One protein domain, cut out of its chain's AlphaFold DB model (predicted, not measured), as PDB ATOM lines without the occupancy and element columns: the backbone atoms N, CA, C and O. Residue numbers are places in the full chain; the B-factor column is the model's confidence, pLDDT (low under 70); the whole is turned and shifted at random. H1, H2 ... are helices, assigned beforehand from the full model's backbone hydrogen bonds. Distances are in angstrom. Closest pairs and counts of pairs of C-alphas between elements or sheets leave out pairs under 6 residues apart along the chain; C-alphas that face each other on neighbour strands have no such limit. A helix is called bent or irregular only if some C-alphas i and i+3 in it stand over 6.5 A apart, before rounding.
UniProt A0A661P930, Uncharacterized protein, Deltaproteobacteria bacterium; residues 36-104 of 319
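Overview. This is residues 36 to 104 of the 319 residues of an uncharacterized protein of Deltaproteobacteria bacterium (UniProt A0A661P930). A helical hairpin, H1 and H2 side by side, stands at one end, and from it the chain strings out through H3 to a short helix H4 at the far end, in an open, wide U in which H3 and H4 touch no other helix. The hairpin is well formed, while residues 76 to 82 and 84 to 104, with most of H3 and the whole of H4, stick out as a long arm and make much of the length. The printed part has 69 residues with four named helices, in the order H1, H2, H3, H4, and no named strand; the class is all helix, with 41 residues in the helices. The whole is extended, with a radius of gyration of the C-alphas of 17.6 A, and it is only just flat, spanning 45 by 31 by 16 A along its three main axes.

Arrangement. The longest helix by residues is H2, residues 56 to 69. It touches H1, residues 36 to 44, with 11 pairs of C-alphas within 8 A. The closest C-alphas of the two are those of Ala 36 and Ala 66, 4.9 A apart, and the centres of the two helices are 9.5 A apart. Their lines stand at a shallow tilt of 16 degrees, and they run opposite ways. H1 and H2 form a helical hairpin, two helices that follow each other in the chain and run back along one another. Beyond the hairpin comes H3, residues 77 to 87, which is apart from H2, with no C-alpha of the one within 8 A of the other; H3 is apart from H1 too. H4, residues 95 to 101, is apart from H1, H2 and H3. In H1, H2, H3 and H4 every pair of backbone O of residue i and N of residue i+4 is within hydrogen-bond range.

Along the chain. H2 has 14 residues, Ala 56 to Ser 69, and is 20.1 A from first to last C-alpha; C-alpha 56 is at (-14.054, -25.761, 20.893) and C-alpha 69 at (-30.436, -36.158, 15.834). H1 has 9 residues, Ala 36 to Ala 44, and is 12.6 A long from first to last C-alpha, beginning with C-alpha 36 at (-28.134, -35.652, 23.064). H3 has 11 residues, Thr 77 to Thr 87, and is 15.4 A from first to last C-alpha. H4 has 7 residues, Pro 95 to Leu 101, is 9.8 A from first to last C-alpha, and ends with C-alpha 101 at (-15.867, 1.992, 23.930). None of the helices is bent.

Size, cuts and confidence. The two C-alphas farthest apart are those of Ser 69 and Arg 103, 46.0 A, and from the first to the last printed C-alpha, Ala 36 to Gly 104, it is 42.4 A. Residues 76 to 82, of which 77 to 82 belong to H3, and residues 84 to 104, of which 84 to 87 belong to H3 and 95 to 101 to H4, stand free. Without these stretches the body has 41 residues, spans 32 by 20 by 17 A and has a radius of gyration of 10.9 A. The link from H1 to H2, with 11 residues between them, is long; the links from H2 to H3 and from H3 to H4, with 7 residues each, are short. The printed part has no cut. The mean pLDDT of the printed part of this model is 92.6, and one printed residue, Gly 104, is under 70; the mean is 98 in H1 and 85 in H4.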
ATOM      1  N   ALA A  36     -29.387 -35.799  23.797       97.56
ATOM      2  CA  ALA A  36     -28.134 -35.652  23.064       97.56
ATOM      3  C   ALA A  36     -27.443 -34.312  23.376       97.56
ATOM      4  O   ALA A  36     -26.226 -34.280  23.585       97.56
ATOM      5  N   LEU A  37     -28.218 -33.225  23.467       97.56
ATOM      6  CA  LEU A  37     -27.717 -31.902  23.845       97.56
ATOM      7  C   LEU A  37     -27.285 -31.858  25.311       97.56
ATOM      8  O   LEU A  37     -26.231 -31.295  25.611       97.56
ATOM      9  N   ASP A  38     -28.054 -32.483  26.206       97.56
ATOM     10  CA  ASP A  38     -27.716 -32.599  27.628       97.56
ATOM     11  C   ASP A  38     -26.355 -33.283  27.811       97.56
ATOM     12  O   ASP A  38     -25.443 -32.726  28.422       97.56
ATOM     13  N   ARG A  39     -26.162 -34.435  27.159       98.12
ATOM     14  CA  ARG A  39     -24.901 -35.184  27.169       98.12
ATOM     15  C   ARG A  39     -23.734 -34.372  26.610       98.12
ATOM     16  O   ARG A  39     -22.646 -34.397  27.184       98.12
ATOM     17  N   ALA A  40     -23.940 -33.639  25.512       98.00
ATOM     18  CA  ALA A  40     -22.900 -32.784  24.944       98.00
ATOM     19  C   ALA A  40     -22.497 -31.656  25.910       98.00
ATOM     20  O   ALA A  40     -21.304 -31.421  26.103       98.00
ATOM     21  N   CYS A  41     -23.470 -31.008  26.557       97.38
ATOM     22  CA  CYS A  41     -23.226 -29.969  27.558       97.38
ATOM     23  C   CYS A  41     -22.500 -30.522  28.789       97.38
ATOM     24  O   CYS A  41     -21.501 -29.947  29.218       97.38
ATOM     25  N   MET A  42     -22.955 -31.655  29.330       97.75
ATOM     26  CA  MET A  42     -22.360 -32.263  30.522       97.75
ATOM     27  C   MET A  42     -20.924 -32.729  30.276       97.75
ATOM     28  O   MET A  42     -20.063 -32.511  31.122       97.75
ATOM     29  N   ARG A  43     -20.617 -33.263  29.085       98.12
ATOM     30  CA  ARG A  43     -19.236 -33.598  28.705       98.12
ATOM     31  C   ARG A  43     -18.331 -32.366  28.638       98.12
ATOM     32  O   ARG A  43     -17.197 -32.407  29.103       98.12
ATOM     33  N   ALA A  44     -18.817 -31.253  28.085       97.75
ATOM     34  CA  ALA A  44     -18.048 -30.007  28.037       97.75
ATOM     35  C   ALA A  44     -17.756 -29.433  29.438       97.75
ATOM     36  O   ALA A  44     -16.765 -28.722  29.616       97.75
ATOM     37  N   LEU A  45     -18.598 -29.759  30.424       96.81
ATOM     38  CA  LEU A  45     -18.503 -29.312  31.814       96.81
ATOM     39  C   LEU A  45     -17.833 -30.329  32.755       96.81
ATOM     40  O   LEU A  45     -17.832 -30.108  33.966       96.81
ATOM     41  N   ALA A  46     -17.268 -31.421  32.233       96.50
ATOM     42  CA  ALA A  46     -16.617 -32.447  33.047       96.50
ATOM     43  C   ALA A  46     -15.478 -31.865  33.906       96.50
ATOM     44  O   ALA A  46     -14.752 -30.966  33.471       96.50
ATOM     45  N   SER A  47     -15.293 -32.369  35.126       94.75
ATOM     46  CA  SER A  47     -14.253 -31.868  36.037       94.75
ATOM     47  C   SER A  47     -12.852 -32.118  35.482       94.75
ATOM     48  O   SER A  47     -12.046 -31.187  35.421       94.75
ATOM     49  N   GLU A  48     -12.606 -33.329  34.979       95.88
ATOM     50  CA  GLU A  48     -11.338 -33.702  34.362       95.88
ATOM     51  C   GLU A  48     -11.228 -33.157  32.929       95.88
ATOM     52  O   GLU A  48     -12.104 -33.409  32.097       95.88
ATOM     53  N   PRO A  49     -10.148 -32.430  32.582       96.62
ATOM     54  CA  PRO A  49      -9.954 -31.914  31.229       96.62
ATOM     55  C   PRO A  49      -9.890 -33.003  30.152       96.62
ATOM     56  O   PRO A  49     -10.268 -32.740  29.015       96.62
ATOM     57  N   ALA A  50      -9.427 -34.208  30.504       97.88
ATOM     58  CA  ALA A  50      -9.326 -35.341  29.584       97.88
ATOM     59  C   ALA A  50     -10.698 -35.866  29.120       97.88
ATOM     60  O   ALA A  50     -10.807 -36.385  28.011       97.88
ATOM     61  N   ASP A  51     -11.742 -35.675  29.931       97.56
ATOM     62  CA  ASP A  51     -13.108 -36.097  29.603       97.56
ATOM     63  C   ASP A  51     -13.845 -35.066  28.728       97.56
ATOM     64  O   ASP A  51     -14.861 -35.375  28.089       97.56
ATOM     65  N   ARG A  52     -13.319 -33.835  28.652       98.25
ATOM     66  CA  ARG A  52     -13.877 -32.747  27.842       98.25
ATOM     67  C   ARG A  52     -13.591 -32.947  26.354       98.25
ATOM     68  O   ARG A  52     -12.887 -33.855  25.915       98.25
ATOM     69  N   TYR A  53     -14.156 -32.057  25.549       98.50
ATOM     70  CA  TYR A  53     -13.763 -31.928  24.151       98.50
ATOM     71  C   TYR A  53     -12.343 -31.371  24.052       98.50
ATOM     72  O   TYR A  53     -11.998 -30.420  24.756       98.50
ATOM     73  N   ALA A  54     -11.539 -31.945  23.155       98.19
ATOM     74  CA  ALA A  54     -10.158 -31.519  22.938       98.19
ATOM     75  C   ALA A  54     -10.080 -30.067  22.437       98.19
ATOM     76  O   ALA A  54      -9.145 -29.337  22.769       98.19
ATOM     77  N   SER A  55     -11.079 -29.631  21.665       98.31
ATOM     78  CA  SER A  55     -11.187 -28.267  21.165       98.31
ATOM     79  C   SER A  55     -12.623 -27.734  21.189       98.31
ATOM     80  O   SER A  55     -13.604 -28.475  21.267       98.31
ATOM     81  N   ALA A  56     -12.754 -26.409  21.063       97.75
ATOM     82  CA  ALA A  56     -14.054 -25.761  20.893       97.75
ATOM     83  C   ALA A  56     -14.739 -26.148  19.568       97.75
ATOM     84  O   ALA A  56     -15.965 -26.148  19.502       97.75
ATOM     85  N   ALA A  57     -13.961 -26.490  18.532       97.44
ATOM     86  CA  ALA A  57     -14.500 -26.968  17.261       97.44
ATOM     87  C   ALA A  57     -15.171 -28.339  17.429       97.44
ATOM     88  O   ALA A  57     -16.287 -28.525  16.954       97.44
ATOM     89  N   ASP A  58     -14.552 -29.248  18.189       98.25
ATOM     90  CA  ASP A  58     -15.131 -30.567  18.475       98.25
ATOM     91  C   ASP A  58     -16.432 -30.446  19.276       98.25
ATOM     92  O   ASP A  58     -17.402 -31.154  19.012       98.25
ATOM     93  N   PHE A  59     -16.482 -29.511  20.233       98.56
ATOM     94  CA  PHE A  59     -17.710 -29.238  20.978       98.56
ATOM     95  C   PHE A  59     -18.816 -28.667  20.079       98.56
ATOM     96  O   PHE A  59     -19.965 -29.096  20.180       98.56
ATOM     97  N   ALA A  60     -18.483 -27.733  19.181       96.94
ATOM     98  CA  ALA A  60     -19.445 -27.180  18.229       96.94
ATOM     99  C   ALA A  60     -20.029 -28.274  17.320       96.94
ATOM    100  O   ALA A  60     -21.247 -28.377  17.213       96.94
ATOM    101  N   MET A  61     -19.183 -29.150  16.766       97.44
ATOM    102  CA  MET A  61     -19.634 -30.294  15.965       97.44
ATOM    103  C   MET A  61     -20.550 -31.235  16.761       97.44
ATOM    104  O   MET A  61     -21.572 -31.682  16.245       97.44
ATOM    105  N   ALA A  62     -20.227 -31.507  18.028       98.06
ATOM    106  CA  ALA A  62     -21.064 -32.345  18.885       98.06
ATOM    107  C   ALA A  62     -22.445 -31.723  19.161       98.06
ATOM    108  O   ALA A  62     -23.439 -32.446  19.232       98.06
ATOM    109  N   LEU A  63     -22.528 -30.394  19.296       97.56
ATOM    110  CA  LEU A  63     -23.801 -29.681  19.439       97.56
ATOM    111  C   LEU A  63     -24.635 -29.728  18.156       97.56
ATOM    112  O   LEU A  63     -25.844 -29.933  18.230       97.56
ATOM    113  N   GLU A  64     -24.002 -29.548  16.996       96.62
ATOM    114  CA  GLU A  64     -24.664 -29.631  15.690       96.62
ATOM    115  C   GLU A  64     -25.235 -31.031  15.454       96.62
ATOM    116  O   GLU A  64     -26.423 -31.172  15.171       96.62
ATOM    117  N   GLN A  65     -24.434 -32.070  15.697       97.31
ATOM    118  CA  GLN A  65     -24.870 -33.458  15.571       97.31
ATOM    119  C   GLN A  65     -26.012 -33.802  16.542       97.31
ATOM    120  O   GLN A  65     -26.957 -34.495  16.165       97.31
ATOM    121  N   ALA A  66     -25.950 -33.309  17.782       97.19
ATOM    122  CA  ALA A  66     -27.021 -33.494  18.758       97.19
ATOM    123  C   ALA A  66     -28.323 -32.803  18.318       97.19
ATOM    124  O   ALA A  66     -29.399 -33.390  18.416       97.19
ATOM    125  N   ALA A  67     -28.236 -31.583  17.782       96.00
ATOM    126  CA  ALA A  67     -29.395 -30.872  17.252       96.00
ATOM    127  C   ALA A  67     -30.021 -31.618  16.059       96.00
ATOM    128  O   ALA A  67     -31.239 -31.799  16.022       96.00
ATOM    129  N   GLU A  68     -29.197 -32.104  15.127       96.19
ATOM    130  CA  GLU A  68     -29.654 -32.873  13.966       96.19
ATOM    131  C   GLU A  68     -30.346 -34.181  14.365       96.19
ATOM    132  O   GLU A  68     -31.382 -34.515  13.785       96.19
ATOM    133  N   SER A  69     -29.837 -34.893  15.380       96.44
ATOM    134  CA  SER A  69     -30.436 -36.158  15.834       96.44
ATOM    135  C   SER A  69     -31.864 -36.013  16.357       96.44
ATOM    136  O   SER A  69     -32.669 -36.929  16.200       96.44
ATOM    137  N   ASP A  70     -32.200 -34.847  16.907       95.94
ATOM    138  CA  ASP A  70     -33.536 -34.538  17.420       95.94
ATOM    139  C   ASP A  70     -34.388 -33.739  16.408       95.94
ATOM    140  O   ASP A  70     -35.464 -33.238  16.736       95.94
ATOM    141  N   GLY A  71     -33.921 -33.617  15.160       95.88
ATOM    142  CA  GLY A  71     -34.637 -32.948  14.071       95.88
ATOM    143  C   GLY A  71     -34.610 -31.419  14.135       95.88
ATOM    144  O   GLY A  71     -35.378 -30.757  13.429       95.88
ATOM    145  N   PHE A  72     -33.738 -30.829  14.957       94.38
ATOM    146  CA  PHE A  72     -33.539 -29.386  14.976       94.38
ATOM    147  C   PHE A  72     -32.629 -28.967  13.822       94.38
ATOM    148  O   PHE A  72     -31.499 -29.425  13.680       94.38
ATOM    149  N   SER A  73     -33.116 -28.040  13.000       92.94
ATOM    150  CA  SER A  73     -32.305 -27.413  11.960       92.94
ATOM    151  C   SER A  73     -31.484 -26.269  12.554       92.94
ATOM    152  O   SER A  73     -32.025 -25.403  13.249       92.94
ATOM    153  N   ILE A  74     -30.184 -26.241  12.250       93.19
ATOM    154  CA  ILE A  74     -29.298 -25.135  12.622       93.19
ATOM    155  C   ILE A  74     -29.828 -23.843  11.992       93.19
ATOM    156  O   ILE A  74     -30.046 -23.741  10.781       93.19
ATOM    157  N   ALA A  75     -30.051 -22.833  12.830       93.38
ATOM    158  CA  ALA A  75     -30.600 -21.565  12.382       93.38
ATOM    159  C   ALA A  75     -29.635 -20.862  11.415       93.38
ATOM    160  O   ALA A  75     -28.474 -20.605  11.730       93.38
ATOM    161  N   THR A  76     -30.142 -20.473  10.243       93.62
ATOM    162  CA  THR A  76     -29.383 -19.630   9.308       93.62
ATOM    163  C   THR A  76     -29.041 -18.279   9.943       93.62
ATOM    164  O   THR A  76     -29.795 -17.763  10.773       93.62
ATOM    165  N   THR A  77     -27.965 -17.628   9.488       92.25
ATOM    166  CA  THR A  77     -27.559 -16.291   9.966       92.25
ATOM    167  C   THR A  77     -28.713 -15.284   9.941       92.25
ATOM    168  O   THR A  77     -28.868 -14.475  10.853       92.25
ATOM    169  N   ARG A  78     -29.574 -15.360   8.917       90.81
ATOM    170  CA  ARG A  78     -30.749 -14.493   8.781       90.81
ATOM    171  C   ARG A  78     -31.825 -14.789   9.829       90.81
ATOM    172  O   ARG A  78     -32.428 -13.853  10.344       90.81
ATOM    173  N   ALA A  79     -32.063 -16.062  10.143       93.00
ATOM    174  CA  ALA A  79     -33.007 -16.459  11.187       93.00
ATOM    175  C   ALA A  79     -32.520 -16.016  12.573       93.00
ATOM    176  O   ALA A  79     -33.306 -15.477  13.349       93.00
ATOM    177  N   VAL A  80     -31.217 -16.152  12.847       92.75
ATOM    178  CA  VAL A  80     -30.603 -15.649  14.084       92.75
ATOM    179  C   VAL A  80     -30.750 -14.129  14.182       92.75
ATOM    180  O   VAL A  80     -31.196 -13.633  15.214       92.75
ATOM    181  N   ALA A  81     -30.462 -13.384  13.108       89.25
ATOM    182  CA  ALA A  81     -30.639 -11.930  13.082       89.25
ATOM    183  C   ALA A  81     -32.094 -11.520  13.381       89.25
ATOM    184  O   ALA A  81     -32.334 -10.695  14.261       89.25
ATOM    185  N   ALA A  82     -33.067 -12.162  12.727       92.75
ATOM    186  CA  ALA A  82     -34.487 -11.914  12.976       92.75
ATOM    187  C   ALA A  82     -34.900 -12.251  14.422       92.75
ATOM    188  O   ALA A  82     -35.677 -11.517  15.032       92.75
ATOM    189  N   PHE A  83     -34.363 -13.329  15.002       90.12
ATOM    190  CA  PHE A  83     -34.630 -13.706  16.392       90.12
ATOM    191  C   PHE A  83     -34.040 -12.705  17.395       90.12
ATOM    192  O   PHE A  83     -34.697 -12.340  18.372       90.12
ATOM    193  N   VAL A  84     -32.826 -12.209  17.151       92.50
ATOM    194  CA  VAL A  84     -32.186 -11.172  17.980       92.50
ATOM    195  C   VAL A  84     -32.939  -9.840  17.892       92.50
ATOM    196  O   VAL A  84     -33.057  -9.122  18.892       92.50
ATOM    197  N   GLU A  85     -33.478  -9.504  16.717       89.88
ATOM    198  CA  GLU A  85     -34.361  -8.348  16.539       89.88
ATOM    199  C   GLU A  85     -35.671  -8.513  17.320       89.88
ATOM    200  O   GLU A  85     -36.069  -7.609  18.058       89.88
ATOM    201  N   LEU A  86     -36.298  -9.688  17.216       93.06
ATOM    202  CA  LEU A  86     -37.564 -10.015  17.872       93.06
ATOM    203  C   LEU A  86     -37.454 -10.011  19.400       93.06
ATOM    204  O   LEU A  86     -38.289  -9.423  20.085       93.06
ATOM    205  N   THR A  87     -36.416 -10.647  19.940       92.44
ATOM    206  CA  THR A  87     -36.177 -10.725  21.389       92.44
ATOM    207  C   THR A  87     -35.732  -9.395  21.988       92.44
ATOM    208  O   THR A  87     -35.702  -9.263  23.209       92.44
ATOM    209  N   ARG A  88     -35.368  -8.412  21.147       89.31
ATOM    210  CA  ARG A  88     -34.719  -7.157  21.560       89.31
ATOM    211  C   ARG A  88     -33.512  -7.403  22.472       89.31
ATOM    212  O   ARG A  88     -33.163  -6.550  23.282       89.31
ATOM    213  N   ALA A  89     -32.863  -8.562  22.324       83.44
ATOM    214  CA  ALA A  89     -31.687  -8.926  23.110       83.44
ATOM    215  C   ALA A  89     -30.516  -7.968  22.841       83.44
ATOM    216  O   ALA A  89     -29.651  -7.771  23.692       83.44
ATOM    217  N   HIS A  90     -30.525  -7.306  21.682       80.75
ATOM    218  CA  HIS A  90     -29.671  -6.163  21.423       80.75
ATOM    219  C   HIS A  90     -30.225  -4.934  22.167       80.75
ATOM    220  O   HIS A  90     -31.042  -4.166  21.656       80.75
ATOM    221  N   LYS A  91     -29.761  -4.707  23.400       80.06
ATOM    222  CA  LYS A  91     -29.838  -3.364  23.981       80.06
ATOM    223  C   LYS A  91     -29.010  -2.483  23.048       80.06
ATOM    224  O   LYS A  91     -27.798  -2.665  22.961       80.06
ATOM    225  N   LYS A  92     -29.661  -1.626  22.253       78.00
ATOM    226  CA  LYS A  92     -28.956  -0.674  21.391       78.00
ATOM    227  C   LYS A  92     -28.119   0.191  22.324       78.00
ATOM    228  O   LYS A  92     -28.676   1.045  23.003       78.00
ATOM    229  N   LEU A  93     -26.824  -0.111  22.416       76.19
ATOM    230  CA  LEU A  93     -25.862   0.739  23.102       76.19
ATOM    231  C   LEU A  93     -26.026   2.125  22.497       76.19
ATOM    232  O   LEU A  93     -26.052   2.263  21.265       76.19
ATOM    233  N   ASP A  94     -26.187   3.129  23.350       87.44
ATOM    234  CA  ASP A  94     -26.310   4.490  22.862       87.44
ATOM    235  C   ASP A  94     -25.057   4.803  22.026       87.44
ATOM    236  O   ASP A  94     -23.947   4.398  22.388       87.44
ATOM    237  N   PRO A  95     -25.167   5.523  20.898       85.88
ATOM    238  CA  PRO A  95     -24.008   5.843  20.068       85.88
ATOM    239  C   PRO A  95     -22.901   6.563  20.856       85.88
ATOM    240  O   PRO A  95     -21.731   6.465  20.491       85.88
ATOM    241  N   LYS A  96     -23.242   7.233  21.968       85.94
ATOM    242  CA  LYS A  96     -22.274   7.786  22.929       85.94
ATOM    243  C   LYS A  96     -21.482   6.703  23.671       85.94
ATOM    244  O   LYS A  96     -20.269   6.849  23.785       85.94
ATOM    245  N   GLU A  97     -22.127   5.627  24.119       84.00
ATOM    246  CA  GLU A  97     -21.470   4.484  24.771       84.00
ATOM    247  C   GLU A  97     -20.581   3.732  23.777       84.00
ATOM    248  O   GLU A  97     -19.421   3.450  24.071       84.00
ATOM    249  N   LEU A  98     -21.066   3.506  22.550       85.69
ATOM    250  CA  LEU A  98     -20.248   2.949  21.464       85.69
ATOM    251  C   LEU A  98     -19.037   3.841  21.144       85.69
ATOM    252  O   LEU A  98     -17.938   3.335  20.914       85.69
ATOM    253  N   ALA A  99     -19.206   5.168  21.154       87.31
ATOM    254  CA  ALA A  99     -18.114   6.120  20.949       87.31
ATOM    255  C   ALA A  99     -17.145   6.212  22.142       87.31
ATOM    256  O   ALA A  99     -16.004   6.638  21.949       87.31
ATOM    257  N   ALA A 100     -17.576   5.852  23.352       83.25
ATOM    258  CA  ALA A 100     -16.714   5.726  24.527       83.25
ATOM    259  C   ALA A 100     -15.883   4.432  24.451       83.25
ATOM    260  O   ALA A 100     -14.658   4.502  24.508       83.25
ATOM    261  N   LEU A 101     -16.523   3.289  24.165       83.88
ATOM    262  CA  LEU A 101     -15.867   1.992  23.930       83.88
ATOM    263  C   LEU A 101     -14.820   2.072  22.810       83.88
ATOM    264  O   LEU A 101     -13.692   1.612  22.963       83.88
ATOM    265  N   LYS A 102     -15.163   2.714  21.685       85.88
ATOM    266  CA  LYS A 102     -14.249   2.868  20.542       85.88
ATOM    267  C   LYS A 102     -13.074   3.808  20.826       85.88
ATOM    268  O   LYS A 102     -12.050   3.705  20.157       85.88
ATOM    269  N   ARG A 103     -13.205   4.718  21.798       85.12
ATOM    270  CA  ARG A 103     -12.105   5.597  22.223       85.12
ATOM    271  C   ARG A 103     -11.081   4.892  23.103       85.12
ATOM    272  O   ARG A 103     -10.055   5.494  23.389       85.12
ATOM    273  N   GLY A 104     -11.332   3.642  23.502       69.88
ATOM    274  CA  GLY A 104     -10.406   2.881  24.334       69.88
ATOM    275  C   GLY A 104     -10.172   3.516  25.703       69.88
ATOM    276  O   GLY A 104      -9.246   3.105  26.392       69.88
TER     277      GLY A 104